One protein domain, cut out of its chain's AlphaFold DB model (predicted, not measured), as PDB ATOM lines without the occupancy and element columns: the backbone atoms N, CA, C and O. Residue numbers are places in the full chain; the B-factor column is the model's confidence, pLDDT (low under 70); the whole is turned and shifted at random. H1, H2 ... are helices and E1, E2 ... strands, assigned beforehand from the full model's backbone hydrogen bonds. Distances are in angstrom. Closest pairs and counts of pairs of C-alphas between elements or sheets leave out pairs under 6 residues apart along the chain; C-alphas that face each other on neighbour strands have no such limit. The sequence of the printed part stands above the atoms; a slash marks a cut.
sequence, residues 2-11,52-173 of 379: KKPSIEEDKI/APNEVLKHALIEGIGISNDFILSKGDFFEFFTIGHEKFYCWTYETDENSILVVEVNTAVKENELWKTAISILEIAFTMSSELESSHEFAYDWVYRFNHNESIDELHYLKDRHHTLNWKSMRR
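What this domain is: This is residues 2 to 11 and 52 to 173 of the 379 residues of an uncharacterized protein of Nonlabens sp. Ci31 (UniProt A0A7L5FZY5). A strongly twisted, forked sheet of seven strands makes the body, with the long strand E5 in its middle: E4 and then E3 follow on one side of E5, while the other side splits into one branch of E1 and E6 and another of E2 and E7. The helix H3 packs on this sheet through its residues 119 to 124, a long unnamed link joins E6 to E7, and residues 4 to 11, of which 8 to 11 are H1, stick out as a tail. The printed part has 132 residues, with three named helices and seven named strands; along the chain H1 comes first, then the strands E1 to E5, then the helices H2 and H3, and last E6 and E7; the branched sheet is mixed, with E2 and E7 parallel and its other neighbour pairs antiparallel. The class is mixed, helices and strands, though under half of the residues are in named elements. The whole is compact, with a radius of gyration of the C-alphas of 16.4 A and spans of 59 by 42 by 27 A.

How they stand to each other: H1, residues 8 to 11, is not on the sheet. E1, residues 59 to 63, runs on into E2, residues 65 to 68, at 85 degrees across a break of one residue. E3, residues 78 to 84, and E4, residues 87 to 92, form a hairpin, with N 81 and O 89 within hydrogen-bond range at 2.8 A. E5, residues 99 to 106, forms a second hairpin with E4, where N 90 and O 103 are 2.7 A apart. E3, E4 and E5 are a meander, each strand the antiparallel neighbour of the one before. E2 is also antiparallel to E5, with N 100 and O 67 at 2.8 A; E2 to E5 are a Greek key, four strands in a row of which three are a meander and the first is the antiparallel neighbour of the fourth. E1 is antiparallel to E5 too, with N 62 and O 102 at 2.9 A. E1 and E2 lie on one side of E5, E4 on the other side. H2, residues 108 to 112, is not on the sheet. H3, residues 119 to 130, is on it; its closest C-alphas to E3 are those of Ala 119 and Ile 84, 5.8 A apart. E6, residues 140 to 145, is antiparallel to E1, with N 142 and O 61 at 2.9 A, and its residues 144 to 145 pair antiparallel with residues 157 to 158. E7, residues 170 to 173, is parallel to E2, with N 66 and O 170 at 2.8 A. In H3 every O i to N i+4 pair is within hydrogen-bond range; in H2 it is 0 of 1, beside 2 of 2 O i to N i+3 pairs, and H1 is too short for an O i to N i+4 pair.

Where its parts are: H1 begins at C-alpha 8 (145.796, 204.655, 212.369). From first to last C-alpha, E1 measures 12.9 A, E3 18.1 A and E4 15.7 A. E5, the longest strand by residues, measures 22.9 A and ends at C-alpha 106 (177.067, 220.045, 197.273). H3 measures 16.2 A and E6 16.0 A. E7 ends at C-alpha 173 (168.845, 224.432, 176.353).

The domain as a whole: The two C-alphas farthest apart are those of Lys 10 and Glu 132, at 58.8 A. Residues 12 to 51 are cut out, and C-alphas 11 and 52 are 33.0 A apart across the cut. The link from E6 to E7 is long, with 24 residues. The mean pLDDT of the printed part is 89.8; residue 2 and residues 162 to 168 are under 70.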
ATOM      1  N   LYS A   2     159.569 206.811 205.321       65.31
ATOM      2  CA  LYS A   2     158.582 207.889 205.544       65.31
ATOM      3  C   LYS A   2     158.789 208.524 206.922       65.31
ATOM      4  O   LYS A   2     159.205 207.825 207.845       65.31
ATOM      5  N   LYS A   3     158.498 209.824 207.062       72.19
ATOM      6  CA  LYS A   3     158.475 210.498 208.371       72.19
ATOM      7  C   LYS A   3     157.562 209.713 209.326       72.19
ATOM      8  O   LYS A   3     156.484 209.296 208.898       72.19
ATOM      9  N   PRO A   4     157.964 209.509 210.589       75.81
ATOM     10  CA  PRO A   4     157.161 208.746 211.534       75.81
ATOM     11  C   PRO A   4     155.802 209.423 211.760       75.81
ATOM     12  O   PRO A   4     155.725 210.573 212.204       75.81
ATOM     13  N   SER A   5     154.727 208.691 211.471       76.25
ATOM     14  CA  SER A   5     153.345 209.052 211.789       76.25
ATOM     15  C   SER A   5     152.774 208.060 212.796       76.25
ATOM     16  O   SER A   5     153.200 206.907 212.852       76.25
ATOM     17  N   ILE A   6     151.809 208.500 213.604       75.12
ATOM     18  CA  ILE A   6     151.094 207.583 214.495       75.12
ATOM     19  C   ILE A   6     150.245 206.655 213.618       75.12
ATOM     20  O   ILE A   6     149.538 207.127 212.729       75.12
ATOM     21  N   GLU A   7     150.342 205.347 213.848       78.75
ATOM     22  CA  GLU A   7     149.557 204.339 213.131       78.75
ATOM     23  C   GLU A   7     148.052 204.547 213.361       78.75
ATOM     24  O   GLU A   7     147.611 204.782 214.490       78.75
ATOM     25  N   GLU A   8     147.247 204.424 212.303       74.31
ATOM     26  CA  GLU A   8     145.796 204.655 212.369       74.31
ATOM     27  C   GLU A   8     145.096 203.763 213.399       74.31
ATOM     28  O   GLU A   8     144.171 204.207 214.077       74.31
ATOM     29  N   ASP A   9     145.562 202.527 213.575       78.19
ATOM     30  CA  ASP A   9     144.977 201.584 214.530       78.19
ATOM     31  C   ASP A   9     145.205 202.019 215.984       78.19
ATOM     32  O   ASP A   9     144.334 201.841 216.839       78.19
ATOM     33  N   LYS A  10     146.326 202.694 216.265       79.69
ATOM     34  CA  LYS A  10     146.609 203.285 217.578       79.69
ATOM     35  C   LYS A  10     145.731 204.512 217.854       79.69
ATOM     36  O   LYS A  10     145.290 204.710 218.987       79.69
ATOM     37  N   ILE A  11     145.430 205.302 216.820       79.12
ATOM     38  CA  ILE A  11     144.499 206.441 216.897       79.12
ATOM     39  C   ILE A  11     143.063 205.951 217.129       79.12
ATOM     40  O   ILE A  11     142.347 206.510 217.966       79.12
ATOM     41  N   ALA A  52     171.013 220.590 205.744       92.62
ATOM     42  CA  ALA A  52     171.674 220.472 204.448       92.62
ATOM     43  C   ALA A  52     172.784 221.542 204.279       92.62
ATOM     44  O   ALA A  52     172.601 222.675 204.733       92.62
ATOM     45  N   PRO A  53     173.912 221.231 203.614       95.12
ATOM     46  CA  PRO A  53     174.313 219.909 203.131       95.12
ATOM     47  C   PRO A  53     174.975 219.044 204.222       95.12
ATOM     48  O   PRO A  53     175.678 219.550 205.099       95.12
ATOM     49  N   ASN A  54     174.799 217.724 204.158       94.62
ATOM     50  CA  ASN A  54     175.503 216.736 204.997       94.62
ATOM     51  C   ASN A  54     175.650 215.390 204.251       94.62
ATOM     52  O   ASN A  54     175.129 215.251 203.150       94.62
ATOM     53  N   GLU A  55     176.331 214.395 204.832       93.12
ATOM     54  CA  GLU A  55     176.641 213.110 204.167       93.12
ATOM     55  C   GLU A  55     175.431 212.408 203.532       93.12
ATOM     56  O   GLU A  55     175.532 211.829 202.450       93.12
ATOM     57  N   VAL A  56     174.269 212.481 204.184       95.00
ATOM     58  CA  VAL A  56     173.035 211.871 203.679       95.00
ATOM     59  C   VAL A  56     172.151 212.859 202.928       95.00
ATOM     60  O   VAL A  56     171.196 212.419 202.306       95.00
ATOM     61  N   LEU A  57     172.444 214.158 202.953       95.00
ATOM     62  CA  LEU A  57     171.639 215.236 202.373       95.00
ATOM     63  C   LEU A  57     172.531 216.226 201.608       95.00
ATOM     64  O   LEU A  57     172.506 217.430 201.849       95.00
ATOM     65  N   LYS A  58     173.383 215.702 200.725       96.88
ATOM     66  CA  LYS A  58     174.300 216.491 199.884       96.88
ATOM     67  C   LYS A  58     173.807 216.701 198.455       96.88
ATOM     68  O   LYS A  58     174.465 217.401 197.698       96.88
ATOM     69  N   HIS A  59     172.675 216.104 198.085       98.12
ATOM     70  CA  HIS A  59     172.086 216.267 196.761       98.12
ATOM     71  C   HIS A  59     170.769 217.032 196.835       98.12
ATOM     72  O   HIS A  59     169.980 216.827 197.760       98.12
ATOM     73  N   ALA A  60     170.515 217.862 195.832       96.88
ATOM     74  CA  ALA A  60     169.229 218.514 195.637       96.88
ATOM     75  C   ALA A  60     168.833 218.503 194.161       96.88
ATOM     76  O   ALA A  60     169.687 218.542 193.274       96.88
ATOM     77  N   LEU A  61     167.530 218.468 193.901       95.38
ATOM     78  CA  LEU A  61     166.984 218.833 192.600       95.38
ATOM     79  C   LEU A  61     166.853 220.356 192.555       95.38
ATOM     80  O   LEU A  61     166.544 220.980 193.571       95.38
ATOM     81  N   ILE A  62     167.101 220.961 191.396       94.56
ATOM     82  CA  ILE A  62     166.909 222.402 191.221       94.56
ATOM     83  C   ILE A  62     165.518 222.654 190.650       94.56
ATOM     84  O   ILE A  62     165.217 222.268 189.519       94.56
ATOM     85  N   GLU A  63     164.679 223.326 191.427       92.44
ATOM     86  CA  GLU A  63     163.364 223.789 190.990       92.44
ATOM     87  C   GLU A  63     163.455 225.109 190.206       92.44
ATOM     88  O   GLU A  63     164.447 225.831 190.282       92.44
ATOM     89  N   GLY A  64     162.408 225.432 189.438       90.94
ATOM     90  CA  GLY A  64     162.316 226.665 188.638       90.94
ATOM     91  C   GLY A  64     163.024 226.609 187.274       90.94
ATOM     92  O   GLY A  64     162.777 227.452 186.402       90.94
ATOM     93  N   ILE A  65     163.839 225.577 187.026       92.25
ATOM     94  CA  ILE A  65     164.589 225.389 185.777       92.25
ATOM     95  C   ILE A  65     164.456 223.974 185.211       92.25
ATOM     96  O   ILE A  65     164.374 222.975 185.923       92.25
ATOM     97  N   GLY A  66     164.424 223.890 183.888       92.12
ATOM     98  CA  GLY A  66     164.433 222.656 183.124       92.12
ATOM     99  C   GLY A  66     165.433 222.668 182.004       92.12
ATOM    100  O   GLY A  66     165.777 223.733 181.501       92.12
ATOM    101  N   ILE A  67     165.820 221.479 181.559       92.81
ATOM    102  CA  ILE A  67     166.653 221.318 180.374       92.81
ATOM    103  C   ILE A  67     165.826 220.647 179.281       92.81
ATOM    104  O   ILE A  67     165.286 219.569 179.499       92.81
ATOM    105  N   SER A  68     165.703 221.293 178.123       92.50
ATOM    106  CA  SER A  68     165.193 220.647 176.914       92.50
ATOM    107  C   SER A  68     166.230 219.642 176.447       92.50
ATOM    108  O   SER A  68     167.395 220.001 176.252       92.50
ATOM    109  N   ASN A  69     165.810 218.402 176.235       90.44
ATOM    110  CA  ASN A  69     166.696 217.375 175.703       90.44
ATOM    111  C   ASN A  69     166.854 217.487 174.190       90.44
ATOM    112  O   ASN A  69     167.746 216.852 173.642       90.44
ATOM    113  N   ASP A  70     165.971 218.233 173.513       84.62
ATOM    114  CA  ASP A  70     165.883 218.308 172.050       84.62
ATOM    115  C   ASP A  70     165.869 216.905 171.383       84.62
ATOM    116  O   ASP A  70     166.326 216.741 170.253       84.62
ATOM    117  N   PHE A  71     165.339 215.891 172.092       81.12
ATOM    118  CA  PHE A  71     165.353 214.458 171.742       81.12
ATOM    119  C   PHE A  71     166.754 213.829 171.579       81.12
ATOM    120  O   PHE A  71     166.909 212.813 170.903       81.12
ATOM    121  N   ILE A  72     167.781 214.433 172.181       89.50
ATOM    122  CA  ILE A  72     169.170 213.948 172.172       89.50
ATOM    123  C   ILE A  72     169.441 213.031 173.366       89.50
ATOM    124  O   ILE A  72     170.119 212.016 173.221       89.50
ATOM    125  N   LEU A  73     168.927 213.399 174.542       92.38
ATOM    126  CA  LEU A  73     169.056 212.615 175.771       92.38
ATOM    127  C   LEU A  73     167.865 211.671 175.929       92.38
ATOM    128  O   LEU A  73     166.739 212.017 175.575       92.38
ATOM    129  N   SER A  74     168.124 210.494 176.489       93.75
ATOM    130  CA  SER A  74     167.141 209.433 176.709       93.75
ATOM    131  C   SER A  74     166.847 209.241 178.193       93.75
ATOM    132  O   SER A  74     167.669 209.549 179.058       93.75
ATOM    133  N   LYS A  75     165.672 208.699 178.506       93.25
ATOM    134  CA  LYS A  75     165.279 208.327 179.866       93.25
ATOM    135  C   LYS A  75     166.352 207.475 180.544       93.25
ATOM    136  O   LYS A  75     166.778 206.450 180.018       93.25
ATOM    137  N   GLY A  76     166.708 207.870 181.763       91.69
ATOM    138  CA  GLY A  76     167.733 207.237 182.588       91.69
ATOM    139  C   GLY A  76     169.115 207.874 182.448       91.69
ATOM    140  O   GLY A  76     169.977 207.600 183.281       91.69
ATOM    141  N   ASP A  77     169.330 208.747 181.460       95.12
ATOM    142  CA  ASP A  77     170.595 209.459 181.309       95.12
ATOM    143  C   ASP A  77     170.886 210.342 182.528       95.12
ATOM    144  O   ASP A  77     170.048 211.136 182.965       95.12
ATOM    145  N   PHE A  78     172.104 210.220 183.058       96.38
ATOM    146  CA  PHE A  78     172.609 211.016 184.173       96.38
ATOM    147  C   PHE A  78     174.039 211.468 183.871       96.38
ATOM    148  O   PHE A  78     175.002 210.715 184.036       96.38
ATOM    149  N   PHE A  79     174.182 212.703 183.395       96.44
ATOM    150  CA  PHE A  79     175.468 213.255 182.977       96.44
ATOM    151  C   PHE A  79     175.928 214.348 183.927       96.44
ATOM    152  O   PHE A  79     175.185 215.282 184.202       96.44
ATOM    153  N   GLU A  80     177.185 214.295 184.363       97.56
ATOM    154  CA  GLU A  80     177.854 215.480 184.907       97.56
ATOM    155  C   GLU A  80     177.797 216.613 183.878       97.56
ATOM    156  O   GLU A  80     178.025 216.374 182.691       97.56
ATOM    157  N   PHE A  81     177.485 217.830 184.316       97.12
ATOM    158  CA  PHE A  81     177.278 218.965 183.425       97.12
ATOM    159  C   PHE A  81     178.330 220.057 183.615       97.12
ATOM    160  O   PHE A  81     179.083 220.323 182.683       97.12
ATOM    161  N   PHE A  82     178.411 220.672 184.794       98.00
ATOM    162  CA  PHE A  82     179.415 221.688 185.128       98.00
ATOM    163  C   PHE A  82     179.577 221.803 186.650       98.00
ATOM    164  O   PHE A  82     178.872 221.155 187.419       98.00
ATOM    165  N   THR A  83     180.520 222.620 187.110       98.25
ATOM    166  CA  THR A  83     180.805 222.893 188.523       98.25
ATOM    167  C   THR A  83     180.846 224.399 188.776       98.25
ATOM    168  O   THR A  83     181.494 225.138 188.038       98.25
ATOM    169  N   ILE A  84     180.213 224.856 189.856       97.62
ATOM    170  CA  ILE A  84     180.313 226.228 190.367       97.62
ATOM    171  C   ILE A  84     180.754 226.151 191.829       97.62
ATOM    172  O   ILE A  84     180.019 225.666 192.686       97.62
ATOM    173  N   GLY A  85     181.967 226.616 192.127       94.69
ATOM    174  CA  GLY A  85     182.509 226.585 193.487       94.69
ATOM    175  C   GLY A  85     182.524 225.168 194.078       94.69
ATOM    176  O   GLY A  85     183.210 224.281 193.572       94.69
ATOM    177  N   HIS A  86     181.765 224.966 195.155       96.00
ATOM    178  CA  HIS A  86     181.637 223.688 195.866       96.00
ATOM    179  C   HIS A  86     180.476 222.813 195.368       96.00
ATOM    180  O   HIS A  86     180.154 221.801 195.995       96.00
ATOM    181  N   GLU A  87     179.830 223.203 194.274       98.38
ATOM    182  CA  GLU A  87     178.606 222.587 193.780       98.38
ATOM    183  C   GLU A  87     178.814 222.017 192.386       98.38
ATOM    184  O   GLU A  87     179.256 222.707 191.464       98.38
ATOM    185  N   LYS A  88     178.487 220.740 192.235       98.56
ATOM    186  CA  LYS A  88     178.640 219.990 190.998       98.56
ATOM    187  C   LYS A  88     177.268 219.655 190.433       98.56
ATOM    188  O   LYS A  88     176.459 219.030 191.110       98.56
ATOM    189  N   PHE A  89     177.017 220.068 189.201       98.44
ATOM    190  CA  PHE A  89     175.736 219.907 188.531       98.44
ATOM    191  C   PHE A  89     175.734 218.689 187.620       98.44
ATOM    192  O   PHE A  89     176.721 218.384 186.948       98.44
ATOM    193  N   TYR A  90     174.580 218.045 187.561       98.19
ATOM    194  CA  TYR A  90     174.271 216.916 186.710       98.19
ATOM    195  C   TYR A  90     172.959 217.190 185.967       98.19
ATOM    196  O   TYR A  90     172.041 217.808 186.506       98.19
ATOM    197  N   CYS A  91     172.874 216.722 184.729       96.69
ATOM    198  CA  CYS A  91     171.667 216.695 183.919       96.69
ATOM    199  C   CYS A  91     171.046 215.296 184.027       96.69
ATOM    200  O   CYS A  91     171.705 214.315 183.669       96.69
ATOM    201  N   TRP A  92     169.819 215.204 184.544       96.69
ATOM    202  CA  TRP A  92     169.112 213.937 184.746       96.69
ATOM    203  C   TRP A  92     167.817 213.866 183.936       96.69
ATOM    204  O   TRP A  92     166.877 214.630 184.187       96.69
ATOM    205  N   THR A  93     167.742 212.907 183.014       94.88
ATOM    206  CA  THR A  93     166.535 212.585 182.243       94.88
ATOM    207  C   THR A  93     165.702 211.540 182.994       94.88
ATOM    208  O   THR A  93     165.819 210.339 182.758       94.88
ATOM    209  N   TYR A  94     164.881 211.973 183.951       89.25
ATOM    210  CA  TYR A  94     164.273 211.059 184.932       89.25
ATOM    211  C   TYR A  94     163.000 210.328 184.453       89.25
ATOM    212  O   TYR A  94     162.724 209.222 184.917       89.25
ATOM    213  N   GLU A  95     162.213 210.903 183.534       86.75
ATOM    214  CA  GLU A  95     160.872 210.381 183.198       86.75
ATOM    215  C   GLU A  95     160.651 210.138 181.703       86.75
ATOM    216  O   GLU A  95     160.288 209.021 181.324       86.75
ATOM    217  N   THR A  96     160.882 211.157 180.871       87.81
ATOM    218  CA  THR A  96     160.699 211.118 179.413       87.81
ATOM    219  C   THR A  96     161.925 211.672 178.694       87.81
ATOM    220  O   THR A  96     162.684 212.454 179.263       87.81
ATOM    221  N   ASP A  97     162.085 211.323 177.418       91.00
ATOM    222  CA  ASP A  97     163.189 211.801 176.568       91.00
ATOM    223  C   ASP A  97     163.076 213.298 176.223       91.00
ATOM    224  O   ASP A  97     163.956 213.855 175.576       91.00
ATOM    225  N   GLU A  98     162.001 213.971 176.638       88.81
ATOM    226  CA  GLU A  98     161.727 215.362 176.269       88.81
ATOM    227  C   GLU A  98     162.527 216.356 177.109       88.81
ATOM    228  O   GLU A  98     163.058 217.337 176.583       88.81
ATOM    229  N   ASN A  99     162.602 216.119 178.421       91.69
ATOM    230  CA  ASN A  99     163.118 217.094 179.369       91.69
ATOM    231  C   ASN A  99     163.961 216.438 180.459       91.69
ATOM    232  O   ASN A  99     163.618 215.387 180.998       91.69
ATOM    233  N   SER A 100     164.998 217.151 180.866       94.06
ATOM    234  CA  SER A 100     165.823 216.836 182.022       94.06
ATOM    235  C   SER A 100     165.633 217.851 183.145       94.06
ATOM    236  O   SER A 100     165.062 218.942 182.973       94.06
ATOM    237  N   ILE A 101     166.128 217.481 184.320       94.00
ATOM    238  CA  ILE A 101     166.265 218.353 185.486       94.00
ATOM    239  C   ILE A 101     167.730 218.493 185.875       94.00
ATOM    240  O   ILE A 101     168.551 217.615 185.603       94.00
ATOM    241  N   LEU A 102     168.042 219.612 186.524       96.19
ATOM    242  CA  LEU A 102     169.334 219.802 187.160       96.19
ATOM    243  C   LEU A 102     169.325 219.137 188.533       96.19
ATOM    244  O   LEU A 102     168.452 219.401 189.360       96.19
ATOM    245  N   VAL A 103     170.330 218.306 188.770       97.69
ATOM    246  CA  VAL A 103     170.666 217.767 190.086       97.69
ATOM    247  C   VAL A 103     171.987 218.382 190.502       97.69
ATOM    248  O   VAL A 103     172.918 218.446 189.704       97.69
ATOM    249  N   VAL A 104     172.088 218.824 191.743       98.25
ATOM    250  CA  VAL A 104     173.329 219.353 192.302       98.25
ATOM    251  C   VAL A 104     173.827 218.433 193.404       98.25
ATOM    252  O   VAL A 104     173.048 217.964 194.229       98.25
ATOM    253  N   GLU A 105     175.127 218.179 193.420       98.50
ATOM    254  CA  GLU A 105     175.857 217.628 194.553       98.50
ATOM    255  C   GLU A 105     176.654 218.758 195.207       98.50
ATOM    256  O   GLU A 105     177.470 219.415 194.557       98.50
ATOM    257  N   VAL A 106     176.426 218.985 196.496       98.19
ATOM    258  CA  VAL A 106     177.067 220.045 197.273       98.19
ATOM    259  C   VAL A 106     178.112 219.439 198.197       98.19
ATOM    260  O   VAL A 106     177.809 218.600 199.047       98.19
ATOM    261  N   ASN A 107     179.357 219.889 198.061       96.81
ATOM    262  CA  ASN A 107     180.425 219.511 198.976       96.81
ATOM    263  C   ASN A 107     180.169 220.122 200.366       96.81
ATOM    264  O   ASN A 107     180.012 221.334 200.496       96.81
ATOM    265  N   THR A 108     180.166 219.295 201.412       95.12
ATOM    266  CA  THR A 108     179.865 219.698 202.797       95.12
ATOM    267  C   THR A 108     180.854 220.712 203.376       95.12
ATOM    268  O   THR A 108     180.489 221.446 204.296       95.12
ATOM    269  N   ALA A 109     182.045 220.846 202.782       94.81
ATOM    270  CA  ALA A 109     183.026 221.874 203.123       94.81
ATOM    271  C   ALA A 109     182.492 223.313 202.976       94.81
ATOM    272  O   ALA A 109     183.052 224.224 203.574       94.81
ATOM    273  N   VAL A 110     181.374 223.551 202.265       93.81
ATOM    274  CA  VAL A 110     180.728 224.883 202.239       93.81
ATOM    275  C   VAL A 110     180.366 225.407 203.625       93.81
ATOM    276  O   VAL A 110     180.294 226.618 203.805       93.81
ATOM    277  N   LYS A 111     180.152 224.517 204.605       91.75
ATOM    278  CA  LYS A 111     179.858 224.891 205.995       91.75
ATOM    279  C   LYS A 111     181.059 225.503 206.723       91.75
ATOM    280  O   LYS A 111     180.872 226.092 207.783       91.75
ATOM    281  N   GLU A 112     182.265 225.372 206.176       91.88
ATOM    282  CA  GLU A 112     183.477 226.008 206.706       91.88
ATOM    283  C   GLU A 112     183.602 227.474 206.256       91.88
ATOM    284  O   GLU A 112     184.348 228.243 206.861       91.88
ATOM    285  N   ASN A 113     182.854 227.883 205.223       89.31
ATOM    286  CA  ASN A 113     182.858 229.253 204.721       89.31
ATOM    287  C   ASN A 113     181.964 230.156 205.585       89.31
ATOM    288  O   ASN A 113     180.852 229.777 205.944       89.31
ATOM    289  N   GLU A 114     182.401 231.396 205.838       88.88
ATOM    290  CA  GLU A 114     181.586 232.401 206.548       88.88
ATOM    291  C   GLU A 114     180.268 232.706 205.819       88.88
ATOM    292  O   GLU A 114     179.244 232.987 206.442       88.88
ATOM    293  N   LEU A 115     180.299 232.640 204.486       88.12
ATOM    294  CA  LEU A 115     179.144 232.795 203.621       88.12
ATOM    295  C   LEU A 115     179.231 231.797 202.468       88.12
ATOM    296  O   LEU A 115     180.225 231.747 201.742       88.12
ATOM    297  N   TRP A 116     178.155 231.047 202.251       91.69
ATOM    298  CA  TRP A 116     178.018 230.195 201.077       91.69
ATOM    299  C   TRP A 116     177.315 230.963 199.954       91.69
ATOM    300  O   TRP A 116     176.094 231.124 199.945       91.69
ATOM    301  N   LYS A 117     178.108 231.442 198.990       93.12
ATOM    302  CA  LYS A 117     177.606 231.937 197.705       93.12
ATOM    303  C   LYS A 117     177.123 230.745 196.877       93.12
ATOM    304  O   LYS A 117     177.929 230.032 196.286       93.12
ATOM    305  N   THR A 118     175.817 230.510 196.911       96.00
ATOM    306  CA  THR A 118     175.193 229.337 196.292       96.00
ATOM    307  C   THR A 118     175.230 229.421 194.769       96.00
ATOM    308  O   THR A 118     175.051 230.495 194.185       96.00
ATOM    309  N   ALA A 119     175.405 228.287 194.105       96.56
ATOM    310  CA  ALA A 119     175.411 228.223 192.654       96.56
ATOM    311  C   ALA A 119     174.053 228.607 192.050       96.56
ATOM    312  O   ALA A 119     174.031 229.245 190.999       96.56
ATOM    313  N   ILE A 120     172.929 228.318 192.724       95.31
ATOM    314  CA  ILE A 120     171.613 228.785 192.252       95.31
ATOM    315  C   ILE A 120     171.534 230.312 192.227       95.31
ATOM    316  O   ILE A 120     171.074 230.859 191.231       95.31
ATOM    317  N   SER A 121     172.078 231.010 193.234       96.19
ATOM    318  CA  SER A 121     172.076 232.479 193.249       96.19
ATOM    319  C   SER A 121     172.927 233.062 192.119       96.19
ATOM    320  O   SER A 121     172.575 234.080 191.527       96.19
ATOM    321  N   ILE A 122     174.027 232.388 191.764       97.75
ATOM    322  CA  ILE A 122     174.850 232.749 190.605       97.75
ATOM    323  C   ILE A 122     174.055 232.555 189.308       97.75
ATOM    324  O   ILE A 122     174.065 233.447 188.460       97.75
ATOM    325  N   LEU A 123     173.345 231.433 189.155       96.75
ATOM    326  CA  LEU A 123     172.535 231.151 187.966       96.75
ATOM    327  C   LEU A 123     171.362 232.131 187.820       96.75
ATOM    328  O   LEU A 123     171.157 232.658 186.729       96.75
ATOM    329  N   GLU A 124     170.624 232.427 188.891       95.62
ATOM    330  CA  GLU A 124     169.526 233.408 188.885       95.62
ATOM    331  C   GLU A 124     170.004 234.773 188.391       95.62
ATOM    332  O   GLU A 124     169.385 235.383 187.510       95.62
ATOM    333  N   ILE A 125     171.137 235.239 188.927       97.31
ATOM    334  CA  ILE A 125     171.756 236.493 188.506       97.31
ATOM    335  C   ILE A 125     172.200 236.393 187.049       97.31
ATOM    336  O   ILE A 125     171.911 237.309 186.282       97.31
ATOM    337  N   ALA A 126     172.856 235.304 186.642       97.25
ATOM    338  CA  ALA A 126     173.337 235.135 185.274       97.25
ATOM    339  C   ALA A 126     172.193 235.225 184.251       97.25
ATOM    340  O   ALA A 126     172.271 236.038 183.330       97.25
ATOM    341  N   PHE A 127     171.102 234.480 184.452       94.88
ATOM    342  CA  PHE A 127     169.933 234.515 183.564       94.88
ATOM    343  C   PHE A 127     169.200 235.864 183.593       94.88
ATOM    344  O   PHE A 127     168.720 236.349 182.567       94.88
ATOM    345  N   THR A 128     169.113 236.504 184.759       94.06
ATOM    346  CA  THR A 128     168.483 237.827 184.885       94.06
ATOM    347  C   THR A 128     169.295 238.889 184.141       94.06
ATOM    348  O   THR A 128     168.750 239.656 183.345       94.06
ATOM    349  N   MET A 129     170.613 238.902 184.333       95.00
ATOM    350  CA  MET A 129     171.528 239.833 183.671       95.00
ATOM    351  C   MET A 129     171.607 239.584 182.161       95.00
ATOM    352  O   MET A 129     171.630 240.545 181.396       95.00
ATOM    353  N   SER A 130     171.585 238.326 181.706       93.31
ATOM    354  CA  SER A 130     171.582 238.004 180.272       93.31
ATOM    355  C   SER A 130     170.305 238.433 179.559       93.31
ATOM    356  O   SER A 130     170.314 238.624 178.349       93.31
ATOM    357  N   SER A 131     169.211 238.608 180.303       90.88
ATOM    358  CA  SER A 131     167.959 239.181 179.800       90.88
ATOM    359  C   SER A 131     167.904 240.712 179.873       90.88
ATOM    360  O   SER A 131     166.830 241.289 179.737       90.88
ATOM    361  N   GLU A 132     169.033 241.374 180.145       90.00
ATOM    362  CA  GLU A 132     169.111 242.830 180.335       90.00
ATOM    363  C   GLU A 132     168.151 243.341 181.424       90.00
ATOM    364  O   GLU A 132     167.605 244.440 181.332       90.00
ATOM    365  N   LEU A 133     167.966 242.533 182.479       91.00
ATOM    366  CA  LEU A 133     167.040 242.760 183.596       91.00
ATOM    367  C   LEU A 133     165.547 242.687 183.225       91.00
ATOM    368  O   LEU A 133     164.707 243.019 184.061       91.00
ATOM    369  N   GLU A 134     165.183 242.265 182.014       87.25
ATOM    370  CA  GLU A 134     163.781 242.219 181.571       87.25
ATOM    371  C   GLU A 134     163.040 240.951 182.030       87.25
ATOM    372  O   GLU A 134     161.820 240.873 181.908       87.25
ATOM    373  N   SER A 135     163.746 239.966 182.591       85.88
ATOM    374  CA  SER A 135     163.135 238.793 183.219       85.88
ATOM    375  C   SER A 135     163.803 238.449 184.545       85.88
ATOM    376  O   SER A 135     165.026 238.504 184.669       85.88
ATOM    377  N   SER A 136     162.994 238.087 185.541       83.75
ATOM    378  CA  SER A 136     163.457 237.583 186.834       83.75
ATOM    379  C   SER A 136     163.408 236.063 186.868       83.75
ATOM    380  O   SER A 136     162.451 235.461 186.379       83.75
ATOM    381  N   HIS A 137     164.403 235.459 187.505       87.56
ATOM    382  CA  HIS A 137     164.496 234.015 187.690       87.56
ATOM    383  C   HIS A 137     164.581 233.698 189.178       87.56
ATOM    384  O   HIS A 137     165.236 234.427 189.917       87.56
ATOM    385  N   GLU A 138     163.914 232.626 189.587       90.00
ATOM    386  CA  GLU A 138     163.904 232.119 190.953       90.00
ATOM    387  C   GLU A 138     164.072 230.607 190.874       90.00
ATOM    388  O   GLU A 138     163.346 229.928 190.139       90.00
ATOM    389  N   PHE A 139     165.050 230.099 191.604       93.00
ATOM    390  CA  PHE A 139     165.391 228.694 191.692       93.00
ATOM    391  C   PHE A 139     165.439 228.285 193.160       93.00
ATOM    392  O   PHE A 139     165.727 229.082 194.052       93.00
ATOM    393  N   ALA A 140     165.180 227.010 193.429       92.94
ATOM    394  CA  ALA A 140     165.228 226.488 194.788       92.94
ATOM    395  C   ALA A 140     165.896 225.116 194.826       92.94
ATOM    396  O   ALA A 140     165.778 224.325 193.893       92.94
ATOM    397  N   TYR A 141     166.587 224.837 195.932       94.44
ATOM    398  CA  TYR A 141     167.063 223.493 196.237       94.44
ATOM    399  C   TYR A 141     165.929 222.669 196.850       94.44
ATOM    400  O   TYR A 141     165.474 222.967 197.962       94.44
ATOM    401  N   ASP A 142     165.545 221.593 196.174       93.94
ATOM    402  CA  ASP A 142     164.714 220.534 196.737       93.94
ATOM    403  C   ASP A 142     165.606 219.360 197.164       93.94
ATOM    404  O   ASP A 142     166.027 218.521 196.365       93.94
ATOM    405  N   TRP A 143     166.008 219.379 198.437       95.62
ATOM    406  CA  TRP A 143     167.014 218.475 198.994       95.62
ATOM    407  C   TRP A 143     166.504 217.042 199.130       95.62
ATOM    408  O   TRP A 143     165.430 216.805 199.686       95.62
ATOM    409  N   VAL A 144     167.331 216.079 198.715       95.38
ATOM    410  CA  VAL A 144     166.989 214.652 198.696       95.38
ATOM    411  C   VAL A 144     167.941 213.852 199.580       95.38
ATOM    412  O   VAL A 144     169.162 213.863 199.397       95.38
ATOM    413  N   TYR A 145     167.376 213.106 200.527       95.56
ATOM    414  CA  TYR A 145     168.120 212.166 201.352       95.56
ATOM    415  C   TYR A 145     168.612 210.983 200.522       95.56
ATOM    416  O   TYR A 145     167.808 210.278 199.919       95.56
ATOM    417  N   ARG A 146     169.923 210.717 200.573       95.38
ATOM    418  CA  ARG A 146     170.590 209.560 199.952       95.38
ATOM    419  C   ARG A 146     170.151 209.375 198.497       95.38
ATOM    420  O   ARG A 146     169.780 208.278 198.099       95.38
ATOM    421  N   PHE A 147     170.175 210.475 197.741       96.69
ATOM    422  CA  PHE A 147     169.753 210.523 196.343       96.69
ATOM    423  C   PHE A 147     170.306 209.357 195.514       96.69
ATOM    424  O   PHE A 147     171.508 209.077 195.536       96.69
ATOM    425  N   ASN A 148     169.416 208.730 194.746       95.25
ATOM    426  CA  ASN A 148     169.709 207.634 193.841       95.25
ATOM    427  C   ASN A 148     168.967 207.863 192.517       95.25
ATOM    428  O   ASN A 148     167.749 207.744 192.457       95.25
ATOM    429  N   HIS A 149     169.704 208.158 191.446       94.06
ATOM    430  CA  HIS A 149     169.132 208.451 190.124       94.06
ATOM    431  C   HIS A 149     168.476 207.236 189.437       94.06
ATOM    432  O   HIS A 149     167.875 207.392 188.378       94.06
ATOM    433  N   ASN A 150     168.612 206.030 190.005       93.62
ATOM    434  CA  ASN A 150     167.929 204.827 189.516       93.62
ATOM    435  C   ASN A 150     166.517 204.662 190.101       93.62
ATOM    436  O   ASN A 150     165.763 203.814 189.627       93.62
ATOM    437  N   GLU A 151     166.171 205.422 191.141       91.75
ATOM    438  CA  GLU A 151     164.821 205.454 191.707       91.75
ATOM    439  C   GLU A 151     163.938 206.416 190.913       91.75
ATOM    440  O   GLU A 151     164.417 207.394 190.329       91.75
ATOM    441  N   SER A 152     162.630 206.150 190.885       89.31
ATOM    442  CA  SER A 152     161.702 207.108 190.293       89.31
ATOM    443  C   SER A 152     161.659 208.387 191.131       89.31
ATOM    444  O   SER A 152     161.810 208.355 192.353       89.31
ATOM    445  N   ILE A 153     161.411 209.529 190.481       89.19
ATOM    446  CA  ILE A 153     161.348 210.828 191.167       89.19
ATOM    447  C   ILE A 153     160.317 210.838 192.312       89.19
ATOM    448  O   ILE A 153     160.481 211.561 193.289       89.19
ATOM    449  N   ASP A 154     159.274 210.010 192.210       87.81
ATOM    450  CA  ASP A 154     158.209 209.897 193.206       87.81
ATOM    451  C   ASP A 154     158.561 209.042 194.419       87.81
ATOM    452  O   ASP A 154     157.940 209.182 195.476       87.81
ATOM    453  N   GLU A 155     159.579 208.199 194.294       90.25
ATOM    454  CA  GLU A 155     160.075 207.343 195.370       90.25
ATOM    455  C   GLU A 155     161.206 207.998 196.170       90.25
ATOM    456  O   GLU A 155     161.499 207.557 197.287       90.25
ATOM    457  N   LEU A 156     161.795 209.080 195.646       91.69
ATOM    458  CA  LEU A 156     162.852 209.827 196.321       91.69
ATOM    459  C   LEU A 156     162.392 210.369 197.683       91.69
ATOM    460  O   LEU A 156     161.263 210.828 197.880       91.69
ATOM    461  N   HIS A 157     163.308 210.345 198.652       92.19
ATOM    462  CA  HIS A 157     163.046 210.810 200.011       92.19
ATOM    463  C   HIS A 157     163.485 212.268 200.191       92.19
ATOM    464  O   HIS A 157     164.641 212.550 200.494       92.19
ATOM    465  N   TYR A 158     162.547 213.192 200.027       91.75
ATOM    466  CA  TYR A 158     162.789 214.631 200.140       91.75
ATOM    467  C   TYR A 158     162.852 215.125 201.592       91.75
ATOM    468  O   TYR A 158     162.180 214.597 202.481       91.75
ATOM    469  N   LEU A 159     163.634 216.183 201.828       91.25
ATOM    470  CA  LEU A 159     163.686 216.895 203.110       91.25
ATOM    471  C   LEU A 159     162.331 217.531 203.455       91.25
ATOM    472  O   LEU A 159     161.824 217.411 204.578       91.25
ATOM    473  N   LYS A 160     161.756 218.237 202.481       86.62
ATOM    474  CA  LYS A 160     160.459 218.906 202.588       86.62
ATOM    475  C   LYS A 160     159.412 218.096 201.839       86.62
ATOM    476  O   LYS A 160     159.716 217.402 200.877       86.62
ATOM    477  N   ASP A 161     158.169 218.182 202.294       75.75
ATOM    478  CA  ASP A 161     157.073 217.563 201.557       75.75
ATOM    479  C   ASP A 161     156.835 218.394 200.281       75.75
ATOM    480  O   ASP A 161     156.716 219.620 200.363       75.75
ATOM    481  N   ARG A 162     156.762 217.749 199.105       66.69
ATOM    482  CA  ARG A 162     156.673 218.396 197.772       66.69
ATOM    483  C   ARG A 162     155.383 219.198 197.511       66.69
ATOM    484  O   ARG A 162     155.116 219.614 196.394       66.69
ATOM    485  N   HIS A 163     154.583 219.489 198.535       55.72
ATOM    486  CA  HIS A 163     153.451 220.417 198.432       55.72
ATOM    487  C   HIS A 163     153.886 221.885 198.220       55.72
ATOM    488  O   HIS A 163     153.033 222.747 198.017       55.72
ATOM    489  N   HIS A 164     155.193 222.168 198.279       51.06
ATOM    490  CA  HIS A 164     155.799 223.499 198.164       51.06
ATOM    491  C   HIS A 164     156.625 223.714 196.881       51.06
ATOM    492  O   HIS A 164     157.472 224.602 196.868       51.06
ATOM    493  N   THR A 165     156.402 222.925 195.827       57.75
ATOM    494  CA  THR A 165     157.134 223.064 194.559       57.75
ATOM    495  C   THR A 165     156.861 224.411 193.894       57.75
ATOM    496  O   THR A 165     155.710 224.860 193.842       57.75
ATOM    497  N   LEU A 166     157.885 225.026 193.305       59.41
ATOM    498  CA  LEU A 166     157.686 226.128 192.361       59.41
ATOM    499  C   LEU A 166     156.792 225.658 191.197       59.41
ATOM    500  O   LEU A 166     157.145 224.759 190.437       59.41
ATOM    501  N   ASN A 167     155.620 226.284 191.037       56.88
ATOM    502  CA  ASN A 167     154.613 225.907 190.028       56.88
ATOM    503  C   ASN A 167     154.997 226.271 188.581       56.88
ATOM    504  O   ASN A 167     154.213 226.050 187.657       56.88
ATOM    505  N   TRP A 168     156.164 226.876 188.370       61.62
ATOM    506  CA  TRP A 168     156.620 227.329 187.067       61.62
ATOM    507  C   TRP A 168     158.051 226.857 186.817       61.62
ATOM    508  O   TRP A 168     158.887 226.831 187.716       61.62
ATOM    509  N   LYS A 169     158.320 226.460 185.572       77.25
ATOM    510  CA  LYS A 169     159.606 225.923 185.128       77.25
ATOM    511  C   LYS A 169     160.037 226.674 183.881       77.25
ATOM    512  O   LYS A 169     159.336 226.655 182.869       77.25
ATOM    513  N   SER A 170     161.188 227.333 183.948       84.88
ATOM    514  CA  SER A 170     161.826 227.911 182.766       84.88
ATOM    515  C   SER A 170     162.595 226.819 182.022       84.88
ATOM    516  O   SER A 170     163.536 226.231 182.550       84.88
ATOM    517  N   MET A 171     162.164 226.502 180.803       90.56
ATOM    518  CA  MET A 171     162.855 225.528 179.958       90.56
ATOM    519  C   MET A 171     164.053 226.181 179.274       90.56
ATOM    520  O   MET A 171     163.902 227.204 178.609       90.56
ATOM    521  N   ARG A 172     165.228 225.572 179.434       91.62
ATOM    522  CA  ARG A 172     166.515 226.038 178.911       91.62
ATOM    523  C   ARG A 172     167.168 224.968 178.059       91.62
ATOM    524  O   ARG A 172     166.977 223.779 178.294       91.62
ATOM    525  N   ARG A 173     167.964 225.359 177.077       90.88
ATOM    526  CA  ARG A 173     168.845 224.432 176.353       90.88
ATOM    527  C   ARG A 173     170.200 224.336 177.033       90.88
ATOM    528  O   ARG A 173     170.668 225.307 177.617       90.88
TER     529      ARG A 173